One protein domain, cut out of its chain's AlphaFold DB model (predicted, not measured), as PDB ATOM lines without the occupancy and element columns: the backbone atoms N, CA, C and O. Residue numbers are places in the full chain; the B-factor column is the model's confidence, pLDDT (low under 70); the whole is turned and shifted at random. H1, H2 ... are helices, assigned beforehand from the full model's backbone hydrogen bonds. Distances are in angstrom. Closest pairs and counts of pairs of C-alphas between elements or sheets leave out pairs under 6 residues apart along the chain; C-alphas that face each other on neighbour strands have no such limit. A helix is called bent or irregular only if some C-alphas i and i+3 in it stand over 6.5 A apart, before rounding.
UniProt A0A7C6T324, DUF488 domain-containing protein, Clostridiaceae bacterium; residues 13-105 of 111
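This is residues 13 to 105 of the 111 residues of the protein "DUF488 domain-containing protein" of Clostridiaceae bacterium (UniProt A0A7C6T324). H3 and H4 meet near their ends as an L, with H5 packed on H3 beside the corner; H1 lies far out, beyond a long unnamed stretch. The printed part has 93 residues with five named helices, H1 to H5 in order, and no named strand: all helix. It is only just compact, close to loose, with a radius of gyration of the C-alphas of 14.3 A, and spans 40 by 31 by 20 A.

H1, residues 13 to 21, touches no helix. H2, residues 36 to 39, is close to but not clearly touching H3, residues 45 to 61; their closest C-alphas, of Arg 38 and Leu 51, are 7.4 A apart. H4, residues 64 to 75, is about perpendicular to H3, at 76 degrees. H5, residues 93 to 104, touches H3; the closest C-alphas, of Lys 56 and Leu 95, are 6.2 A apart. H4 and H5 only just touch, with 3 pairs of C-alphas within 8 A, the closest those of Leu 70 and Val 100, 7.6 A apart. Every O i to N i+4 pair is within hydrogen-bond range in H1, H3 and H5, and 6 of 8 in H4; H2 is too short for such a pair.

H1 begins at C-alpha 13 (146.266, 238.052, 372.765). H3 measures 24.6 A, H4 17.3 A. H4 is irregular: C-alphas 65 and 68 are 7.2 A apart. H5 ends at C-alpha 104 (166.881, 257.937, 359.709).

The printed part has no cut. The links H1 to H2 and H4 to H5 are long. Residues 40 to 45 have pLDDT under 70.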
ATOM      1  N   ARG A  13     147.702 237.742 372.864       90.25
ATOM      2  CA  ARG A  13     146.266 238.052 372.765       90.25
ATOM      3  C   ARG A  13     145.783 238.978 373.881       90.25
ATOM      4  O   ARG A  13     145.002 239.886 373.625       90.25
ATOM      5  N   LYS A  14     146.225 238.748 375.123       91.06
ATOM      6  CA  LYS A  14     145.778 239.559 376.261       91.06
ATOM      7  C   LYS A  14     146.343 240.973 376.174       91.06
ATOM      8  O   LYS A  14     145.601 241.925 376.375       91.06
ATOM      9  N   LEU A  15     147.624 241.092 375.837       91.06
ATOM     10  CA  LEU A  15     148.301 242.372 375.679       91.06
ATOM     11  C   LEU A  15     147.699 243.182 374.530       91.06
ATOM     12  O   LEU A  15     147.368 244.343 374.720       91.06
ATOM     13  N   GLU A  16     147.479 242.549 373.379       92.88
ATOM     14  CA  GLU A  16     146.801 243.155 372.231       92.88
ATOM     15  C   GLU A  16     145.408 243.680 372.603       92.88
ATOM     16  O   GLU A  16     145.108 244.841 372.340       92.88
ATOM     17  N   SER A  17     144.601 242.873 373.298       93.75
ATOM     18  CA  SER A  17     143.269 243.274 373.766       93.75
ATOM     19  C   SER A  17     143.310 244.466 374.729       93.75
ATOM     20  O   SER A  17     142.503 245.382 374.591       93.75
ATOM     21  N   ILE A  18     144.251 244.487 375.682       93.25
ATOM     22  CA  ILE A  18     144.397 245.605 376.628       93.25
ATOM     23  C   ILE A  18     144.813 246.880 375.887       93.25
ATOM     24  O   ILE A  18     144.204 247.925 376.094       93.25
ATOM     25  N   MET A  19     145.812 246.801 375.002       93.25
ATOM     26  CA  MET A  19     146.278 247.960 374.234       93.25
ATOM     27  C   MET A  19     145.151 248.529 373.361       93.25
ATOM     28  O   MET A  19     144.887 249.730 373.416       93.25
ATOM     29  N   GLN A  20     144.419 247.668 372.644       93.56
ATOM     30  CA  GLN A  20     143.281 248.079 371.816       93.56
ATOM     31  C   GLN A  20     142.179 248.754 372.640       93.56
ATOM     32  O   GLN A  20     141.681 249.800 372.234       93.56
ATOM     33  N   ALA A  21     141.850 248.218 373.821       95.62
ATOM     34  CA  ALA A  21     140.878 248.836 374.725       95.62
ATOM     35  C   ALA A  21     141.310 250.237 375.202       95.62
ATOM     36  O   ALA A  21     140.463 251.071 375.505       95.62
ATOM     37  N   THR A  22     142.617 250.516 375.231       94.75
ATOM     38  CA  THR A  22     143.174 251.844 375.548       94.75
ATOM     39  C   THR A  22     143.395 252.739 374.322       94.75
ATOM     40  O   THR A  22     143.977 253.813 374.445       94.75
ATOM     41  N   GLY A  23     142.964 252.315 373.128       94.12
ATOM     42  CA  GLY A  23     143.160 253.063 371.882       94.12
ATOM     43  C   GLY A  23     144.579 252.979 371.307       94.12
ATOM     44  O   GLY A  23     144.937 253.762 370.429       94.12
ATOM     45  N   ILE A  24     145.394 252.032 371.778       93.75
ATOM     46  CA  ILE A  24     146.770 251.815 371.323       93.75
ATOM     47  C   ILE A  24     146.804 250.587 370.414       93.75
ATOM     48  O   ILE A  24     146.484 249.469 370.821       93.75
ATOM     49  N   ARG A  25     147.236 250.767 369.165       93.19
ATOM     50  CA  ARG A  25     147.437 249.643 368.245       93.19
ATOM     51  C   ARG A  25     148.676 248.848 368.652       93.19
ATOM     52  O   ARG A  25     149.763 249.398 368.808       93.19
ATOM     53  N   TYR A  26     148.509 247.536 368.783       92.94
ATOM     54  CA  TYR A  26     149.593 246.603 369.059       92.94
ATOM     55  C   TYR A  26     150.008 245.877 367.776       92.94
ATOM     56  O   TYR A  26     149.179 245.237 367.134       92.94
ATOM     57  N   ARG A  27     151.298 245.933 367.422       91.69
ATOM     58  CA  ARG A  27     151.889 245.130 366.339       91.69
ATOM     59  C   ARG A  27     153.043 244.298 366.885       91.69
ATOM     60  O   ARG A  27     153.879 244.782 367.647       91.69
ATOM     61  N   HIS A  28     153.071 243.023 366.513       90.69
ATOM     62  CA  HIS A  28     154.075 242.074 366.984       90.69
ATOM     63  C   HIS A  28     155.219 241.945 365.972       90.69
ATOM     64  O   HIS A  28     154.972 241.567 364.831       90.69
ATOM     65  N   PHE A  29     156.456 242.198 366.413       90.50
ATOM     66  CA  PHE A  29     157.670 242.142 365.587       90.50
ATOM     67  C   PHE A  29     158.627 241.029 366.046       90.50
ATOM     68  O   PHE A  29     159.688 241.306 366.615       90.50
ATOM     69  N   PRO A  30     158.284 239.743 365.850       88.69
ATOM     70  CA  PRO A  30     159.133 238.643 366.298       88.69
ATOM     71  C   PRO A  30     160.485 238.625 365.576       88.69
ATOM     72  O   PRO A  30     161.458 238.132 366.146       88.69
ATOM     73  N   GLN A  31     160.562 239.175 364.357       88.88
ATOM     74  CA  GLN A  31     161.781 239.281 363.559       88.88
ATOM     75  C   GLN A  31     162.843 240.174 364.203       88.88
ATOM     76  O   GLN A  31     164.026 239.903 364.018       88.88
ATOM     77  N   LEU A  32     162.431 241.161 365.002       90.88
ATOM     78  CA  LEU A  32     163.330 242.031 365.759       90.88
ATOM     79  C   LEU A  32     163.765 241.405 367.092       90.88
ATOM     80  O   LEU A  32     164.618 241.954 367.775       90.88
ATOM     81  N   GLY A  33     163.225 240.257 367.495       89.50
ATOM     82  CA  GLY A  33     163.620 239.606 368.741       89.50
ATOM     83  C   GLY A  33     164.933 238.825 368.628       89.50
ATOM     84  O   GLY A  33     165.174 238.132 367.638       89.50
ATOM     85  N   ILE A  34     165.728 238.832 369.702       88.75
ATOM     86  CA  ILE A  34     166.861 237.907 369.860       88.75
ATOM     87  C   ILE A  34     166.346 236.472 370.026       88.75
ATOM     88  O   ILE A  34     165.388 236.194 370.759       88.75
ATOM     89  N   GLU A  35     167.011 235.531 369.362       85.12
ATOM     90  CA  GLU A  35     166.677 234.113 369.432       85.12
ATOM     91  C   GLU A  35     166.735 233.556 370.859       85.12
ATOM     92  O   GLU A  35     167.674 233.802 371.613       85.12
ATOM     93  N   SER A  36     165.742 232.744 371.236       79.38
ATOM     94  CA  SER A  36     165.646 232.188 372.591       79.38
ATOM     95  C   SER A  36     166.859 231.355 372.990       79.38
ATOM     96  O   SER A  36     167.261 231.432 374.145       79.38
ATOM     97  N   ALA A  37     167.449 230.600 372.060       79.19
ATOM     98  CA  ALA A  37     168.641 229.794 372.315       79.19
ATOM     99  C   ALA A  37     169.843 230.656 372.737       79.19
ATOM    100  O   ALA A  37     170.523 230.317 373.698       79.19
ATOM    101  N   ARG A  38     170.023 231.824 372.107       80.81
ATOM    102  CA  ARG A  38     171.108 232.777 372.403       80.81
ATOM    103  C   ARG A  38     170.947 233.487 373.753       80.81
ATOM    104  O   ARG A  38     171.892 234.091 374.239       80.81
ATOM    105  N   ARG A  39     169.759 233.409 374.367       74.56
ATOM    106  CA  ARG A  39     169.460 234.003 375.683       74.56
ATOM    107  C   ARG A  39     169.684 233.050 376.861       74.56
ATOM    108  O   ARG A  39     169.728 233.505 377.994       74.56
ATOM    109  N   LYS A  40     169.786 231.735 376.626       63.56
ATOM    110  CA  LYS A  40     169.808 230.724 377.703       63.56
ATOM    111  C   LYS A  40     171.133 230.645 378.470       63.56
ATOM    112  O   LYS A  40     171.148 230.083 379.557       63.56
ATOM    113  N   THR A  41     172.208 231.216 377.930       60.16
ATOM    114  CA  THR A  41     173.572 231.091 378.478       60.16
ATOM    115  C   THR A  41     174.104 232.410 379.053       60.16
ATOM    116  O   THR A  41     175.309 232.591 379.200       60.16
ATOM    117  N   LEU A  42     173.219 233.360 379.364       67.88
ATOM    118  CA  LEU A  42     173.583 234.675 379.898       67.88
ATOM    119  C   LEU A  42     173.797 234.599 381.418       67.88
ATOM    120  O   LEU A  42     172.955 235.040 382.191       67.88
ATOM    121  N   SER A  43     174.899 233.993 381.857       60.75
ATOM    122  CA  SER A  43     175.254 233.901 383.284       60.75
ATOM    123  C   SER A  43     176.191 235.016 383.768       60.75
ATOM    124  O   SER A  43     176.481 235.086 384.957       60.75
ATOM    125  N   ALA A  44     176.667 235.894 382.875       64.50
ATOM    126  CA  ALA A  44     177.617 236.959 383.198       64.50
ATOM    127  C   ALA A  44     177.463 238.177 382.273       64.50
ATOM    128  O   ALA A  44     177.011 238.042 381.132       64.50
ATOM    129  N   GLU A  45     177.929 239.349 382.723       66.94
ATOM    130  CA  GLU A  45     177.950 240.601 381.942       66.94
ATOM    131  C   GLU A  45     178.625 240.431 380.573       66.94
ATOM    132  O   GLU A  45     178.106 240.894 379.558       66.94
ATOM    133  N   ARG A  46     179.721 239.659 380.511       70.38
ATOM    134  CA  ARG A  46     180.415 239.335 379.250       70.38
ATOM    135  C   ARG A  46     179.500 238.662 378.223       70.38
ATOM    136  O   ARG A  46     179.629 238.922 377.029       70.38
ATOM    137  N   GLY A  47     178.562 237.830 378.679       80.88
ATOM    138  CA  GLY A  47     177.583 237.178 377.810       80.88
ATOM    139  C   GLY A  47     176.613 238.179 377.181       80.88
ATOM    140  O   GLY A  47     176.304 238.067 375.996       80.88
ATOM    141  N   TYR A  48     176.189 239.196 377.937       82.56
ATOM    142  CA  TYR A  48     175.342 240.275 377.421       82.56
ATOM    143  C   TYR A  48     176.084 241.140 376.402       82.56
ATOM    144  O   TYR A  48     175.547 241.400 375.326       82.56
ATOM    145  N   SER A  49     177.328 241.530 376.693       85.19
ATOM    146  CA  SER A  49     178.134 242.339 375.771       85.19
ATOM    147  C   SER A  49     178.327 241.643 374.422       85.19
ATOM    148  O   SER A  49     178.112 242.253 373.373       85.19
ATOM    149  N   GLN A  50     178.674 240.351 374.433       88.12
ATOM    150  CA  GLN A  50     178.828 239.576 373.203       88.12
ATOM    151  C   GLN A  50     177.496 239.433 372.459       88.12
ATOM    152  O   GLN A  50     177.431 239.673 371.253       88.12
ATOM    153  N   LEU A  51     176.417 239.116 373.182       90.38
ATOM    154  CA  LEU A  51     175.087 238.978 372.598       90.38
ATOM    155  C   LEU A  51     174.638 240.259 371.880       90.38
ATOM    156  O   LEU A  51     174.134 240.195 370.758       90.38
ATOM    157  N   PHE A  52     174.823 241.410 372.522       92.00
ATOM    158  CA  PHE A  52     174.463 242.718 371.981       92.00
ATOM    159  C   PHE A  52     175.351 243.133 370.817       92.00
ATOM    160  O   PHE A  52     174.830 243.638 369.825       92.00
ATOM    161  N   SER A  53     176.651 242.848 370.874       92.12
ATOM    162  CA  SER A  53     177.560 243.060 369.745       92.12
ATOM    163  C   SER A  53     177.124 242.259 368.513       92.12
ATOM    164  O   SER A  53     176.954 242.812 367.424       92.12
ATOM    165  N   ASP A  54     176.860 240.962 368.686       92.19
ATOM    166  CA  ASP A  54     176.431 240.096 367.588       92.19
ATOM    167  C   ASP A  54     175.073 240.520 367.022       92.19
ATOM    168  O   ASP A  54     174.871 240.516 365.810       92.19
ATOM    169  N   TYR A  55     174.132 240.896 367.890       93.06
ATOM    170  CA  TYR A  55     172.817 241.366 367.465       93.06
ATOM    171  C   TYR A  55     172.878 242.739 366.773       93.06
ATOM    172  O   TYR A  55     172.206 242.940 365.764       93.06
ATOM    173  N   LYS A  56     173.732 243.666 367.229       92.75
ATOM    174  CA  LYS A  56     173.977 244.942 366.535       92.75
ATOM    175  C   LYS A  56     174.517 244.704 365.122       92.75
ATOM    176  O   LYS A  56     174.073 245.365 364.179       92.75
ATOM    177  N   ARG A  57     175.433 243.739 364.959       92.75
ATOM    178  CA  ARG A  57     175.959 243.328 363.647       92.75
ATOM    179  C   ARG A  57     174.858 242.756 362.752       92.75
ATOM    180  O   ARG A  57     174.751 243.174 361.605       92.75
ATOM    181  N   GLU A  58     174.010 241.878 363.287       91.88
ATOM    182  CA  GLU A  58     172.857 241.306 362.572       91.88
ATOM    183  C   GLU A  58     171.899 242.395 362.063       91.88
ATOM    184  O   GLU A  58     171.571 242.418 360.877       91.88
ATOM    185  N   LEU A  59     171.515 243.347 362.924       90.81
ATOM    186  CA  LEU A  59     170.672 244.481 362.529       90.81
ATOM    187  C   LEU A  59     171.331 245.351 361.452       90.81
ATOM    188  O   LEU A  59     170.664 245.807 360.528       90.81
ATOM    189  N   SER A  60     172.645 245.567 361.555       88.25
ATOM    190  CA  SER A  60     173.389 246.387 360.593       88.25
ATOM    191  C   SER A  60     173.489 245.740 359.210       88.25
ATOM    192  O   SER A  60     173.528 246.460 358.211       88.25
ATOM    193  N   GLN A  61     173.548 244.405 359.157       89.00
ATOM    194  CA  GLN A  61     173.688 243.617 357.930       89.00
ATOM    195  C   GLN A  61     172.347 243.281 357.266       89.00
ATOM    196  O   GLN A  61     172.315 243.035 356.064       89.00
ATOM    197  N   ASN A  62     171.248 243.267 358.023       86.31
ATOM    198  CA  ASN A  62     169.937 242.867 357.522       86.31
ATOM    199  C   ASN A  62     168.882 243.948 357.786       86.31
ATOM    200  O   ASN A  62     168.084 243.867 358.721       86.31
ATOM    201  N   PHE A  63     168.874 244.964 356.923       80.56
ATOM    202  CA  PHE A  63     167.963 246.104 357.032       80.56
ATOM    203  C   PHE A  63     166.482 245.720 356.911       80.56
ATOM    204  O   PHE A  63     165.636 246.338 357.556       80.56
ATOM    205  N   ALA A  64     166.169 244.652 356.175       84.75
ATOM    206  CA  ALA A  64     164.801 244.148 356.056       84.75
ATOM    207  C   ALA A  64     164.184 243.800 357.428       84.75
ATOM    208  O   ALA A  64     162.967 243.789 357.581       84.75
ATOM    209  N   LEU A  65     165.004 243.569 358.467       82.88
ATOM    210  CA  LEU A  65     164.513 243.358 359.830       82.88
ATOM    211  C   LEU A  65     163.823 244.595 360.422       82.88
ATOM    212  O   LEU A  65     162.894 244.429 361.211       82.88
ATOM    213  N   VAL A  66     164.273 245.807 360.070       88.62
ATOM    214  CA  VAL A  66     163.765 247.081 360.618       88.62
ATOM    215  C   VAL A  66     162.834 247.827 359.665       88.62
ATOM    216  O   VAL A  66     162.178 248.776 360.086       88.62
ATOM    217  N   GLU A  67     162.733 247.407 358.406       89.44
ATOM    218  CA  GLU A  67     161.935 248.085 357.379       89.44
ATOM    219  C   GLU A  67     160.451 248.198 357.755       89.44
ATOM    220  O   GLU A  67     159.892 249.295 357.743       89.44
ATOM    221  N   ASP A  68     159.843 247.105 358.222       89.69
ATOM    222  CA  ASP A  68     158.453 247.114 358.697       89.69
ATOM    223  C   ASP A  68     158.239 248.085 359.872       89.69
ATOM    224  O   ASP A  68     157.185 248.709 359.996       89.69
ATOM    225  N   LEU A  69     159.230 248.210 360.764       91.94
ATOM    226  CA  LEU A  69     159.167 249.140 361.892       91.94
ATOM    227  C   LEU A  69     159.257 250.588 361.403       91.94
ATOM    228  O   LEU A  69     158.539 251.453 361.899       91.94
ATOM    229  N   LEU A  70     160.120 250.863 360.427       91.06
ATOM    230  CA  LEU A  70     160.230 252.191 359.833       91.06
ATOM    231  C   LEU A  70     158.941 252.596 359.130       91.06
ATOM    232  O   LEU A  70     158.542 253.754 359.234       91.06
ATOM    233  N   GLN A  71     158.283 251.656 358.455       91.38
ATOM    234  CA  GLN A  71     156.982 251.906 357.853       91.38
ATOM    235  C   GLN A  71     155.947 252.278 358.920       91.38
ATOM    236  O   GLN A  71     155.281 253.302 358.790       91.38
ATOM    237  N   GLU A  72     155.897 251.537 360.031       92.50
ATOM    238  CA  GLU A  72     155.023 251.890 361.154       92.50
ATOM    239  C   GLU A  72     155.330 253.272 361.735       92.50
ATOM    240  O   GLU A  72     154.398 254.010 362.039       92.50
ATOM    241  N   ILE A  73     156.604 253.651 361.878       92.19
ATOM    242  CA  ILE A  73     156.989 254.976 362.395       92.19
ATOM    243  C   ILE A  73     156.589 256.093 361.420       92.19
ATOM    244  O   ILE A  73     156.145 257.157 361.849       92.19
ATOM    245  N   LYS A  74     156.726 255.871 360.108       91.06
ATOM    246  CA  LYS A  74     156.329 256.846 359.081       91.06
ATOM    247  C   LYS A  74     154.818 257.057 359.057       91.06
ATOM    248  O   LYS A  74     154.359 258.193 358.985       91.06
ATOM    249  N   GLU A  75     154.058 255.970 359.130       92.38
ATOM    250  CA  GLU A  75     152.594 256.013 359.156       92.38
ATOM    251  C   GLU A  75     152.069 256.585 360.477       92.38
ATOM    252  O   GLU A  75     151.063 257.294 360.509       92.38
ATOM    253  N   ASN A  76     152.766 256.307 361.580       86.31
ATOM    254  CA  ASN A  76     152.309 256.608 362.925       86.31
ATOM    255  C   ASN A  76     153.342 257.475 363.620       86.31
ATOM    256  O   ASN A  76     154.318 256.986 364.177       86.31
ATOM    257  N   LYS A  77     153.072 258.784 363.641       80.50
ATOM    258  CA  LYS A  77     153.935 259.839 364.205       80.50
ATOM    259  C   LYS A  77     154.534 259.522 365.587       80.50
ATOM    260  O   LYS A  77     155.516 260.147 365.976       80.50
ATOM    261  N   ARG A  78     153.916 258.622 366.362       90.31
ATOM    262  CA  ARG A  78     154.378 258.163 367.676       90.31
ATOM    263  C   ARG A  78     154.265 256.643 367.770       90.31
ATOM    264  O   ARG A  78     153.169 256.099 367.674       90.31
ATOM    265  N   VAL A  79     155.394 255.986 368.019       93.44
ATOM    266  CA  VAL A  79     155.496 254.535 368.227       93.44
ATOM    267  C   VAL A  79     156.288 254.277 369.506       93.44
ATOM    268  O   VAL A  79     157.265 254.971 369.783       93.44
ATOM    269  N   ALA A  80     155.884 253.265 370.273       93.31
ATOM    270  CA  ALA A  80     156.622 252.781 371.433       93.31
ATOM    271  C   ALA A  80     157.148 251.363 371.174       93.31
ATOM    272  O   ALA A  80     156.385 250.458 370.832       93.31
ATOM    273  N   LEU A  81     158.453 251.157 371.369       92.81
ATOM    274  CA  LEU A  81     159.058 249.826 371.360       92.81
ATOM    275  C   LEU A  81     158.977 249.207 372.756       92.81
ATOM    276  O   LEU A  81     159.520 249.732 373.730       92.81
ATOM    277  N   MET A  82     158.330 248.049 372.844       90.62
ATOM    278  CA  MET A  82     158.108 247.357 374.109       90.62
ATOM    279  C   MET A  82     158.961 246.092 374.217       90.62
ATOM    280  O   MET A  82     159.035 245.284 373.293       90.62
ATOM    281  N   CYS A  83     159.557 245.893 375.392       87.81
ATOM    282  CA  CYS A  83     160.190 244.647 375.809       87.81
ATOM    283  C   CYS A  83     159.711 244.294 377.224       87.81
ATOM    284  O   CYS A  83     159.167 245.144 377.921       87.81
ATOM    285  N   PHE A  84     159.892 243.039 377.641       83.88
ATOM    286  CA  PHE A  84     159.561 242.612 379.002       83.88
ATOM    287  C   PHE A  84     160.622 243.026 380.041       83.88
ATOM    288  O   PHE A  84     160.317 243.114 381.228       83.88
ATOM    289  N   GLU A  85     161.858 243.248 379.595       86.62
ATOM    290  CA  GLU A  85     162.969 243.649 380.454       86.62
ATOM    291  C   GLU A  85     162.719 245.023 381.090       86.62
ATOM    292  O   GLU A  85     162.200 245.926 380.431       86.62
ATOM    293  N   LYS A  86     163.090 245.169 382.367       85.25
ATOM    294  CA  LYS A  86     162.868 246.397 383.140       85.25
ATOM    295  C   LYS A  86     163.831 247.502 382.714       85.25
ATOM    296  O   LYS A  86     163.419 248.650 382.598       85.25
ATOM    297  N   ASP A  87     165.098 247.156 382.508       86.94
ATOM    298  CA  ASP A  87     166.140 248.117 382.158       86.94
ATOM    299  C   ASP A  87     166.268 248.252 380.620       86.94
ATOM    300  O   ASP A  87     166.571 247.264 379.936       86.94
ATOM    301  N   PRO A  88     166.044 249.452 380.036       86.31
ATOM    302  CA  PRO A  88     166.195 249.679 378.598       86.31
ATOM    303  C   PRO A  88     167.592 249.326 378.064       86.31
ATOM    304  O   PRO A  88     167.684 248.821 376.941       86.31
ATOM    305  N   PHE A  89     168.651 249.512 378.855       85.94
ATOM    306  CA  PHE A  89     170.036 249.234 378.466       85.94
ATOM    307  C   PHE A  89     170.395 247.749 378.556       85.94
ATOM    308  O   PHE A  89     171.345 247.300 377.920       85.94
ATOM    309  N   MET A  90     169.583 246.954 379.251       85.81
ATOM    310  CA  MET A  90     169.763 245.501 379.365       85.81
ATOM    311  C   MET A  90     168.855 244.709 378.422       85.81
ATOM    312  O   MET A  90     168.739 243.487 378.527       85.81
ATOM    313  N   CYS A  91     168.231 245.372 377.447       87.88
ATOM    314  CA  CYS A  91     167.324 244.729 376.504       87.88
ATOM    315  C   CYS A  91     167.636 245.082 375.052       87.88
ATOM    316  O   CYS A  91     168.034 246.187 374.739       87.88
ATOM    317  N   HIS A  92     167.363 244.180 374.116       90.31
ATOM    318  CA  HIS A  92     167.652 244.395 372.690       90.31
ATOM    319  C   HIS A  92     166.987 245.637 372.054       90.31
ATOM    320  O   HIS A  92     167.407 246.065 370.980       90.31
ATOM    321  N   ARG A  93     165.959 246.227 372.688       92.62
ATOM    322  CA  ARG A  93     165.201 247.352 372.115       92.62
ATOM    323  C   ARG A  93     166.047 248.613 371.938       92.62
ATOM    324  O   ARG A  93     165.785 249.352 370.994       92.62
ATOM    325  N   HIS A  94     167.060 248.848 372.784       92.25
ATOM    326  CA  HIS A  94     167.933 250.018 372.625       92.25
ATOM    327  C   HIS A  94     168.786 249.908 371.356       92.25
ATOM    328  O   HIS A  94     168.945 250.894 370.653       92.25
ATOM    329  N   LEU A  95     169.228 248.702 370.981       93.56
ATOM    330  CA  LEU A  95     169.988 248.483 369.744       93.56
ATOM    331  C   LEU A  95     169.123 248.699 368.500       93.56
ATOM    332  O   LEU A  95     169.581 249.300 367.534       93.56
ATOM    333  N   VAL A  96     167.860 248.257 368.535       93.88
ATOM    334  CA  VAL A  96     166.889 248.547 367.465       93.88
ATOM    335  C   VAL A  96     166.655 250.050 367.357       93.88
ATOM    336  O   VAL A  96     166.736 250.609 366.265       93.88
ATOM    337  N   ARG A  97     166.396 250.711 368.491       93.19
ATOM    338  CA  ARG A  97     166.233 252.165 368.569       93.19
ATOM    339  C   ARG A  97     167.441 252.869 367.958       93.19
ATOM    340  O   ARG A  97     167.249 253.702 367.081       93.19
ATOM    341  N   ASP A  98     168.654 252.535 368.382       92.25
ATOM    342  CA  ASP A  98     169.878 253.198 367.930       92.25
ATOM    343  C   ASP A  98     170.091 253.022 366.427       92.25
ATOM    344  O   ASP A  98     170.338 254.007 365.738       92.25
ATOM    345  N   GLN A  99     169.862 251.821 365.886       91.19
ATOM    346  CA  GLN A  99     169.910 251.592 364.437       91.19
ATOM    347  C   GLN A  99     168.918 252.470 363.664       91.19
ATOM    348  O   GLN A  99     169.256 253.013 362.612       91.19
ATOM    349  N   VAL A 100     167.702 252.635 364.187       91.00
ATOM    350  CA  VAL A 100     166.674 253.488 363.579       91.00
ATOM    351  C   VAL A 100     167.053 254.975 363.675       91.00
ATOM    352  O   VAL A 100     166.897 255.704 362.692       91.00
ATOM    353  N   LYS A 101     167.592 255.429 364.815       91.31
ATOM    354  CA  LYS A 101     168.062 256.814 365.004       91.31
ATOM    355  C   LYS A 101     169.211 257.155 364.058       91.31
ATOM    356  O   LYS A 101     169.127 258.150 363.346       91.31
ATOM    357  N   GLU A 102     170.261 256.334 364.063       88.00
ATOM    358  CA  GLU A 102     171.507 256.568 363.322       88.00
ATOM    359  C   GLU A 102     171.257 256.661 361.812       88.00
ATOM    360  O   GLU A 102     171.875 257.480 361.137       88.00
ATOM    361  N   ARG A 103     170.326 255.862 361.273       82.44
ATOM    362  CA  ARG A 103     170.070 255.799 359.825       82.44
ATOM    363  C   ARG A 103     169.010 256.771 359.315       82.44
ATOM    364  O   ARG A 103     169.043 257.121 358.140       82.44
ATOM    365  N   HIS A 104     168.059 257.180 360.158       85.31
ATOM    366  CA  HIS A 104     166.881 257.937 359.709       85.31
ATOM    367  C   HIS A 104     166.635 259.245 360.469       85.31
ATOM    368  O   HIS A 104     165.638 259.912 360.205       85.31
ATOM    369  N   GLY A 105     167.506 259.623 361.411       86.75
ATOM    370  CA  GLY A 105     167.380 260.883 362.152       86.75
ATOM    371  C   GLY A 105     166.134 260.956 363.041       86.75
ATOM    372  O   GLY A 105     165.654 262.042 363.355       86.75
TER     373      GLY A 105